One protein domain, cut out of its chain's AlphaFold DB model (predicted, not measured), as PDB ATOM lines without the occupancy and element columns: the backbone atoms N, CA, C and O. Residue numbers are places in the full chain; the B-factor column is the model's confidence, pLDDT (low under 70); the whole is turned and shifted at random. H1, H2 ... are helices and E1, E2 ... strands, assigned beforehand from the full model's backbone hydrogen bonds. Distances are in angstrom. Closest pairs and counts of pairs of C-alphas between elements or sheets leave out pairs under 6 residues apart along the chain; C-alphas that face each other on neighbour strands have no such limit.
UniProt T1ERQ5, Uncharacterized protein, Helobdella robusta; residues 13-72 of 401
ATOM      1  N   ASP A  13     -31.517 -37.181 -24.489       94.62
ATOM      2  CA  ASP A  13     -30.162 -37.729 -24.636       94.62
ATOM      3  C   ASP A  13     -29.206 -36.745 -25.354       94.62
ATOM      4  O   ASP A  13     -27.987 -36.874 -25.259       94.62
ATOM      5  N   TYR A  14     -29.754 -35.721 -26.027       95.81
ATOM      6  CA  TYR A  14     -29.027 -34.673 -26.756       95.81
ATOM      7  C   TYR A  14     -29.138 -33.269 -26.126       95.81
ATOM      8  O   TYR A  14     -28.751 -32.278 -26.761       95.81
ATOM      9  N   PHE A  15     -29.695 -33.143 -24.910       96.38
ATOM     10  CA  PHE A  15     -29.817 -31.855 -24.216       96.38
ATOM     11  C   PHE A  15     -29.600 -31.960 -22.707       96.38
ATOM     12  O   PHE A  15     -30.257 -32.732 -22.015       96.38
ATOM     13  N   THR A  16     -28.783 -31.054 -22.174       96.25
ATOM     14  CA  THR A  16     -28.613 -30.866 -20.731       96.25
ATOM     15  C   THR A  16     -29.486 -29.707 -20.268       96.25
ATOM     16  O   THR A  16     -29.389 -28.602 -20.807       96.25
ATOM     17  N   TYR A  17     -30.331 -29.925 -19.262       96.75
ATOM     18  CA  TYR A  17     -31.117 -28.851 -18.659       96.75
ATOM     19  C   TYR A  17     -30.415 -28.233 -17.448       96.75
ATOM     20  O   TYR A  17     -29.916 -28.941 -16.580       96.75
ATOM     21  N   ASP A  18     -30.433 -26.907 -17.385       95.25
ATOM     22  CA  ASP A  18     -29.943 -26.088 -16.286       95.25
ATOM     23  C   ASP A  18     -31.144 -25.567 -15.475       95.25
ATOM     24  O   ASP A  18     -31.849 -24.649 -15.914       95.25
ATOM     25  N   ASP A  19     -31.406 -26.171 -14.306       95.44
ATOM     26  CA  ASP A  19     -32.517 -25.765 -13.431       95.44
ATOM     27  C   ASP A  19     -32.328 -24.368 -12.818       95.44
ATOM     28  O   ASP A  19     -33.329 -23.730 -12.498       95.44
ATOM     29  N   LYS A  20     -31.096 -23.843 -12.729       95.81
ATOM     30  CA  LYS A  20     -30.840 -22.488 -12.204       95.81
ATOM     31  C   LYS A  20     -31.195 -21.412 -13.226       95.81
ATOM     32  O   LYS A  20     -31.783 -20.397 -12.874       95.81
ATOM     33  N   LEU A  21     -30.838 -21.636 -14.493       94.50
ATOM     34  CA  LEU A  21     -31.089 -20.683 -15.580       94.50
ATOM     35  C   LEU A  21     -32.418 -20.909 -16.313       94.50
ATOM     36  O   LEU A  21     -32.743 -20.127 -17.207       94.50
ATOM     37  N   ASN A  22     -33.165 -21.968 -15.975       95.62
ATOM     38  CA  ASN A  22     -34.374 -22.402 -16.684       95.62
ATOM     39  C   ASN A  22     -34.117 -22.567 -18.201       95.62
ATOM     40  O   ASN A  22     -34.875 -22.072 -19.039       95.62
ATOM     41  N   LYS A  23     -32.999 -23.213 -18.569       96.94
ATOM     42  CA  LYS A  23     -32.541 -23.341 -19.966       96.94
ATOM     43  C   LYS A  23     -32.052 -24.750 -20.299       96.94
ATOM     44  O   LYS A  23     -31.242 -25.323 -19.581       96.94
ATOM     45  N   SER A  24     -32.486 -25.273 -21.441       96.81
ATOM     46  CA  SER A  24     -31.930 -26.465 -22.089       96.81
ATOM     47  C   SER A  24     -30.766 -26.060 -22.998       96.81
ATOM     48  O   SER A  24     -30.955 -25.215 -23.870       96.81
ATOM     49  N   LYS A  25     -29.585 -26.662 -22.835       97.00
ATOM     50  CA  LYS A  25     -28.415 -26.519 -23.723       97.00
ATOM     51  C   LYS A  25     -28.295 -27.767 -24.597       97.00
ATOM     52  O   LYS A  25     -28.468 -28.875 -24.093       97.00
ATOM     53  N   CYS A  26     -28.029 -27.604 -25.889       97.56
ATOM     54  CA  CYS A  26     -27.798 -28.738 -26.783       97.56
ATOM     55  C   CYS A  26     -26.412 -29.350 -26.527       97.56
ATOM     56  O   CYS A  26     -25.440 -28.624 -26.349       97.56
ATOM     57  N   SER A  27     -26.317 -30.680 -26.495       95.56
ATOM     58  CA  SER A  27     -25.049 -31.418 -26.368       95.56
ATOM     59  C   SER A  27     -24.673 -32.191 -27.638       95.56
ATOM     60  O   SER A  27     -23.634 -32.847 -27.672       95.56
ATOM     61  N   ALA A  28     -25.488 -32.106 -28.696       94.56
ATOM     62  CA  ALA A  28     -25.189 -32.720 -29.985       94.56
ATOM     63  C   ALA A  28     -23.994 -32.041 -30.678       94.56
ATOM     64  O   ALA A  28     -23.816 -30.820 -30.595       94.56
ATOM     65  N   LEU A  29     -23.203 -32.838 -31.397       93.56
ATOM     66  CA  LEU A  29     -22.112 -32.353 -32.238       93.56
ATOM     67  C   LEU A  29     -22.658 -31.810 -33.569       93.56
ATOM     68  O   LEU A  29     -23.633 -32.326 -34.126       93.56
ATOM     69  N   ASN A  30     -22.039 -30.743 -34.068       89.69
ATOM     70  CA  ASN A  30     -22.235 -30.228 -35.422       89.69
ATOM     71  C   ASN A  30     -21.383 -31.021 -36.431       89.69
ATOM     72  O   ASN A  30     -20.513 -31.791 -36.044       89.69
ATOM     73  N   SER A  31     -21.535 -30.745 -37.730       85.25
ATOM     74  CA  SER A  31     -20.723 -31.330 -38.820       85.25
ATOM     75  C   SER A  31     -19.216 -30.999 -38.791       85.25
ATOM     76  O   SER A  31     -18.523 -31.258 -39.769       85.25
ATOM     77  N   LYS A  32     -18.724 -30.365 -37.721       86.69
ATOM     78  CA  LYS A  32     -17.315 -30.018 -37.469       86.69
ATOM     79  C   LYS A  32     -16.792 -30.629 -36.157       86.69
ATOM     80  O   LYS A  32     -15.813 -30.139 -35.611       86.69
ATOM     81  N   ASP A  33     -17.523 -31.586 -35.582       87.88
ATOM     82  CA  ASP A  33     -17.291 -32.179 -34.251       87.88
ATOM     83  C   ASP A  33     -17.290 -31.193 -33.059       87.88
ATOM     84  O   ASP A  33     -17.049 -31.568 -31.914       87.88
ATOM     85  N   GLU A  34     -17.665 -29.934 -33.294       90.88
ATOM     86  CA  GLU A  34     -17.914 -28.924 -32.263       90.88
ATOM     87  C   GLU A  34     -19.292 -29.119 -31.611       90.88
ATOM     88  O   GLU A  34     -20.298 -29.345 -32.295       90.88
ATOM     89  N   THR A  35     -19.373 -28.960 -30.288       91.75
ATOM     90  CA  THR A  35     -20.642 -28.999 -29.546       91.75
ATOM     91  C   THR A  35     -21.556 -27.830 -29.917       91.75
ATOM     92  O   THR A  35     -21.129 -26.692 -30.118       91.75
ATOM     93  N   CYS A  36     -22.857 -28.094 -30.010       95.50
ATOM     94  CA  CYS A  36     -23.824 -27.068 -30.371       95.50
ATOM     95  C   CYS A  36     -24.036 -26.035 -29.254       95.50
ATOM     96  O   CYS A  36     -24.586 -26.339 -28.201       95.50
ATOM     97  N   VAL A  37     -23.704 -24.769 -29.525       94.50
ATOM     98  CA  VAL A  37     -23.857 -23.644 -28.576       94.50
ATOM     99  C   VAL A  37     -25.333 -23.226 -28.375       94.50
ATOM    100  O   VAL A  37     -25.643 -22.308 -27.615       94.50
ATOM    101  N   PHE A  38     -26.287 -23.885 -29.042       95.94
ATOM    102  CA  PHE A  38     -27.704 -23.534 -28.955       95.94
ATOM    103  C   PHE A  38     -28.287 -23.785 -27.556       95.94
ATOM    104  O   PHE A  38     -28.125 -24.860 -26.969       95.94
ATOM    105  N   SER A  39     -29.045 -22.807 -27.054       95.62
ATOM    106  CA  SER A  39     -29.816 -22.936 -25.820       95.62
ATOM    107  C   SER A  39     -31.238 -22.395 -25.975       95.62
ATOM    108  O   SER A  39     -31.485 -21.451 -26.724       95.62
ATOM    109  N   LEU A  40     -32.178 -23.011 -25.261       95.62
ATOM    110  CA  LEU A  40     -33.607 -22.711 -25.294       95.62
ATOM    111  C   LEU A  40     -34.139 -22.580 -23.862       95.62
ATOM    112  O   LEU A  40     -33.770 -23.373 -23.001       95.62
ATOM    113  N   ALA A  41     -35.041 -21.634 -23.600       95.44
ATOM    114  CA  ALA A  41     -35.729 -21.554 -22.312       95.44
ATOM    115  C   ALA A  41     -36.675 -22.756 -22.077       95.44
ATOM    116  O   ALA A  41     -37.391 -23.194 -22.982       95.44
ATOM    117  N   GLY A  42     -36.707 -23.256 -20.840       93.25
ATOM    118  CA  GLY A  42     -37.634 -24.284 -20.370       93.25
ATOM    119  C   GLY A  42     -37.371 -25.716 -20.853       93.25
ATOM    120  O   GLY A  42     -36.463 -26.007 -21.637       93.25
ATOM    121  N   LYS A  43     -38.211 -26.636 -20.358       93.75
ATOM    122  CA  LYS A  43     -38.227 -28.070 -20.706       93.75
ATOM    123  C   LYS A  43     -39.238 -28.364 -21.828       93.75
ATOM    124  O   LYS A  43     -40.156 -29.154 -21.624       93.75
ATOM    125  N   ASN A  44     -39.115 -27.711 -22.991       94.06
ATOM    126  CA  ASN A  44     -40.053 -27.866 -24.119       94.06
ATOM    127  C   ASN A  44     -39.539 -28.872 -25.180       94.06
ATOM    128  O   ASN A  44     -38.840 -28.464 -26.112       94.06
ATOM    129  N   PRO A  45     -39.901 -30.171 -25.108       92.88
ATOM    130  CA  PRO A  45     -39.359 -31.200 -26.000       92.88
ATOM    131  C   PRO A  45     -39.725 -31.000 -27.478       92.88
ATOM    132  O   PRO A  45     -38.994 -31.483 -28.340       92.88
ATOM    133  N   SER A  46     -40.814 -30.291 -27.795       94.50
ATOM    134  CA  SER A  46     -41.209 -29.998 -29.179       94.50
ATOM    135  C   SER A  46     -40.214 -29.050 -29.846       94.50
ATOM    136  O   SER A  46     -39.749 -29.317 -30.953       94.50
ATOM    137  N   ASN A  47     -39.812 -27.989 -29.142       96.06
ATOM    138  CA  ASN A  47     -38.815 -27.040 -29.639       96.06
ATOM    139  C   ASN A  47     -37.425 -27.690 -29.735       96.06
ATOM    140  O   ASN A  47     -36.734 -27.505 -30.736       96.06
ATOM    141  N   LEU A  48     -37.045 -28.516 -28.752       95.38
ATOM    142  CA  LEU A  48     -35.796 -29.292 -28.789       95.38
ATOM    143  C   LEU A  48     -35.766 -30.276 -29.976       95.38
ATOM    144  O   LEU A  48     -34.765 -30.371 -30.685       95.38
ATOM    145  N   LYS A  49     -36.892 -30.950 -30.263       95.56
ATOM    146  CA  LYS A  49     -37.044 -31.831 -31.433       95.56
ATOM    147  C   LYS A  49     -36.901 -31.057 -32.753       95.56
ATOM    148  O   LYS A  49     -36.265 -31.556 -33.680       95.56
ATOM    149  N   THR A  50     -37.463 -29.850 -32.843       97.00
ATOM    150  CA  THR A  50     -37.332 -28.969 -34.019       97.00
ATOM    151  C   THR A  50     -35.893 -28.479 -34.217       97.00
ATOM    152  O   THR A  50     -35.411 -28.471 -35.352       97.00
ATOM    153  N   HIS A  51     -35.171 -28.151 -33.136       96.81
ATOM    154  CA  HIS A  51     -33.733 -27.846 -33.192       96.81
ATOM    155  C   HIS A  51     -32.924 -29.020 -33.755       96.81
ATOM    156  O   HIS A  51     -32.219 -28.848 -34.746       96.81
ATOM    157  N   LEU A  52     -33.080 -30.236 -33.208       96.25
ATOM    158  CA  LEU A  52     -32.380 -31.411 -33.750       96.25
ATOM    159  C   LEU A  52     -32.699 -31.634 -35.233       96.25
ATOM    160  O   LEU A  52     -31.781 -31.838 -36.016       96.25
ATOM    161  N   ARG A  53     -33.970 -31.535 -35.649       96.31
ATOM    162  CA  ARG A  53     -34.357 -31.736 -37.058       96.31
ATOM    163  C   ARG A  53     -33.633 -30.784 -38.017       96.31
ATOM    164  O   ARG A  53     -33.331 -31.172 -39.139       96.31
ATOM    165  N   SER A  54     -33.410 -29.543 -37.587       96.12
ATOM    166  CA  SER A  54     -32.886 -28.456 -38.424       96.12
ATOM    167  C   SER A  54     -31.368 -28.288 -38.352       96.12
ATOM    168  O   SER A  54     -30.771 -27.852 -39.331       96.12
ATOM    169  N   ARG A  55     -30.738 -28.617 -37.218       95.62
ATOM    170  CA  ARG A  55     -29.290 -28.441 -36.995       95.62
ATOM    171  C   ARG A  55     -28.506 -29.751 -36.884       95.62
ATOM    172  O   ARG A  55     -27.325 -29.761 -37.205       95.62
ATOM    173  N   HIS A  56     -29.151 -30.849 -36.487       95.56
ATOM    174  CA  HIS A  56     -28.517 -32.155 -36.255       95.56
ATOM    175  C   HIS A  56     -29.342 -33.297 -36.885       95.56
ATOM    176  O   HIS A  56     -29.839 -34.172 -36.165       95.56
ATOM    177  N   PRO A  57     -29.526 -33.318 -38.222       94.81
ATOM    178  CA  PRO A  57     -30.406 -34.282 -38.889       94.81
ATOM    179  C   PRO A  57     -30.019 -35.748 -38.622       94.81
ATOM    180  O   PRO A  57     -30.903 -36.598 -38.513       94.81
ATOM    181  N   ALA A  58     -28.727 -36.041 -38.427       93.81
ATOM    182  CA  ALA A  58     -28.245 -37.364 -38.025       93.81
ATOM    183  C   ALA A  58     -28.762 -37.775 -36.629       93.81
ATOM    184  O   ALA A  58     -29.407 -38.814 -36.488       93.81
ATOM    185  N   SER A  59     -28.571 -36.930 -35.608       94.56
ATOM    186  CA  SER A  59     -29.100 -37.152 -34.251       94.56
ATOM    187  C   SER A  59     -30.629 -37.246 -34.242       94.56
ATOM    188  O   SER A  59     -31.207 -38.098 -33.570       94.56
ATOM    189  N   TYR A  60     -31.300 -36.412 -35.040       95.56
ATOM    190  CA  TYR A  60     -32.751 -36.455 -35.204       95.56
ATOM    191  C   TYR A  60     -33.247 -37.805 -35.750       95.56
ATOM    192  O   TYR A  60     -34.269 -38.311 -35.284       95.56
ATOM    193  N   ALA A  61     -32.529 -38.407 -36.704       95.12
ATOM    194  CA  ALA A  61     -32.894 -39.706 -37.266       95.12
ATOM    195  C   ALA A  61     -32.864 -40.829 -36.213       95.12
ATOM    196  O   ALA A  61     -33.758 -41.675 -36.210       95.12
ATOM    197  N   VAL A  62     -31.903 -40.809 -35.280       94.12
ATOM    198  CA  VAL A  62     -31.855 -41.755 -34.146       94.12
ATOM    199  C   VAL A  62     -33.062 -41.552 -33.221       94.12
ATOM    200  O   VAL A  62     -33.776 -42.506 -32.912       94.12
ATOM    201  N   VAL A  63     -33.365 -40.297 -32.860       92.38
ATOM    202  CA  VAL A  63     -34.507 -39.934 -31.994       92.38
ATOM    203  C   VAL A  63     -35.861 -40.372 -32.569       92.38
ATOM    204  O   VAL A  63     -36.774 -40.672 -31.796       92.38
ATOM    205  N   GLU A  64     -36.026 -40.398 -33.896       92.12
ATOM    206  CA  GLU A  64     -37.252 -40.897 -34.535       92.12
ATOM    207  C   GLU A  64     -37.286 -42.425 -34.672       92.12
ATOM    208  O   GLU A  64     -38.349 -42.997 -34.435       92.12
ATOM    209  N   LYS A  65     -36.162 -43.096 -34.972       88.88
ATOM    210  CA  LYS A  65     -36.093 -44.574 -35.003       88.88
ATOM    211  C   LYS A  65     -36.485 -45.179 -33.652       88.88
ATOM    212  O   LYS A  65     -37.400 -45.990 -33.580       88.88
ATOM    213  N   CYS A  66     -35.957 -44.648 -32.547       81.94
ATOM    214  CA  CYS A  66     -36.334 -45.122 -31.209       81.94
ATOM    215  C   CYS A  66     -37.819 -44.871 -30.836       81.94
ATOM    216  O   CYS A  66     -38.244 -45.245 -29.744       81.94
ATOM    217  N   LYS A  67     -38.643 -44.247 -31.698       79.31
ATOM    218  CA  LYS A  67     -40.107 -44.145 -31.516       79.31
ATOM    219  C   LYS A  67     -40.894 -45.181 -32.303       79.31
ATOM    220  O   LYS A  67     -41.963 -45.561 -31.836       79.31
ATOM    221  N   THR A  68     -40.412 -45.613 -33.469       68.50
ATOM    222  CA  THR A  68     -41.088 -46.661 -34.248       68.50
ATOM    223  C   THR A  68     -41.022 -47.989 -33.513       68.50
ATOM    224  O   THR A  68     -42.038 -48.663 -33.359       68.50
ATOM    225  N   ASP A  69     -39.855 -48.290 -32.955       64.94
ATOM    226  CA  ASP A  69     -39.546 -49.602 -32.389       64.94
ATOM    227  C   ASP A  69     -40.306 -49.817 -31.067       64.94
ATOM    228  O   ASP A  69     -40.844 -50.888 -30.810       64.94
ATOM    229  N   ASN A  70     -40.494 -48.746 -30.287       61.88
ATOM    230  CA  ASN A  70     -41.319 -48.743 -29.073       61.88
ATOM    231  C   ASN A  70     -42.840 -48.817 -29.330       61.88
ATOM    232  O   ASN A  70     -43.606 -48.969 -28.378       61.88
ATOM    233  N   ASN A  71     -43.295 -48.683 -30.581       56.84
ATOM    234  CA  ASN A  71     -44.709 -48.823 -30.945       56.84
ATOM    235  C   ASN A  71     -45.035 -50.233 -31.486       56.84
ATOM    236  O   ASN A  71     -46.206 -50.601 -31.582       56.84
ATOM    237  N   GLY A  72     -44.010 -51.033 -31.802       44.97
ATOM    238  CA  GLY A  72     -44.119 -52.454 -32.121       44.97
ATOM    239  C   GLY A  72     -43.935 -53.309 -30.869       44.97
ATOM    240  O   GLY A  72     -42.813 -53.603 -30.471       44.97
TER     241      GLY A  72
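Overview. This is residues 13 to 72 of the 401 residues of an uncharacterized protein of Helobdella robusta (UniProt T1ERQ5). A small sheet of three short strands, E1, E2 and E3, has one helix, H1, over one face, and a second, longer helix, H2, leads away from H1 in an open V, its far end sticking out as an arm with residues 65 to 72. A long loop, residues 27 to 38, links E2 to E3. The printed part has 60 residues, with three named strands followed by two named helices, and its class is mixed, helices and strands. The sheet has the order E1, E2, E3 and is antiparallel throughout. The whole is only just compact, close to loose, with a radius of gyration of the C-alphas of 12.2 A and spans of 38 by 27 by 15 A, of which the arm of H2 makes part of the length.

Arrangement. E1, residues 15 to 18, E2, residues 23 to 26, and E3, residues 39 to 41, form a meander, each strand the antiparallel neighbour of the one before. E1 and E2 are a hairpin, their directions at 152 degrees, with N 16 and O 25 at 2.9 A and N 25 and O 16 at 2.8 A, within hydrogen-bond range. E2 and E3 are also a hairpin, at 153 degrees, with N 24 and O 40 at 2.8 A. H1, residues 45 to 55, is on the sheet at a height of 10.1 A. It lies over E2 and runs slantwise to the strands, but only just, at 33 degrees to E2 on the local plane. The closest C-alphas of H1 and E3 are those of Leu 48 and Leu 40, 7.8 A apart. H2, residues 57 to 71, is not on the sheet and is apart from E1, E2 and E3. H1 and H2 form a helical hairpin: they touch and run opposite ways at a steep tilt of 45 degrees. H2 touches H1 with residues 59 to 60 alone, the closest C-alphas being those of Leu 52 and Tyr 60, 5.3 A apart. Each O i to N i+4 pair in H1 is within hydrogen-bond range; in H2, 8 of 11 are.

Along the chain. E1 begins at C-alpha 15 (-29.817, -31.855, -24.216) and is 9.8 A long; E2 is 9.9 A and E3 7.0 A. H1 begins at C-alpha 45 (-39.359, -31.200, -26.000) and is 15.2 A long. H2, 21.9 A long, ends at C-alpha 71 (-44.709, -48.823, -30.945).

Size, cuts and confidence. The C-alphas of Lys 20 and Gly 72, 38.4 A apart, are the two farthest apart. The printed part has no cut. The link from E2 to E3 is long, with 12 residues; the other links are tight. Mean pLDDT of the printed part is 91.0, with residues 68 to 72 under 70.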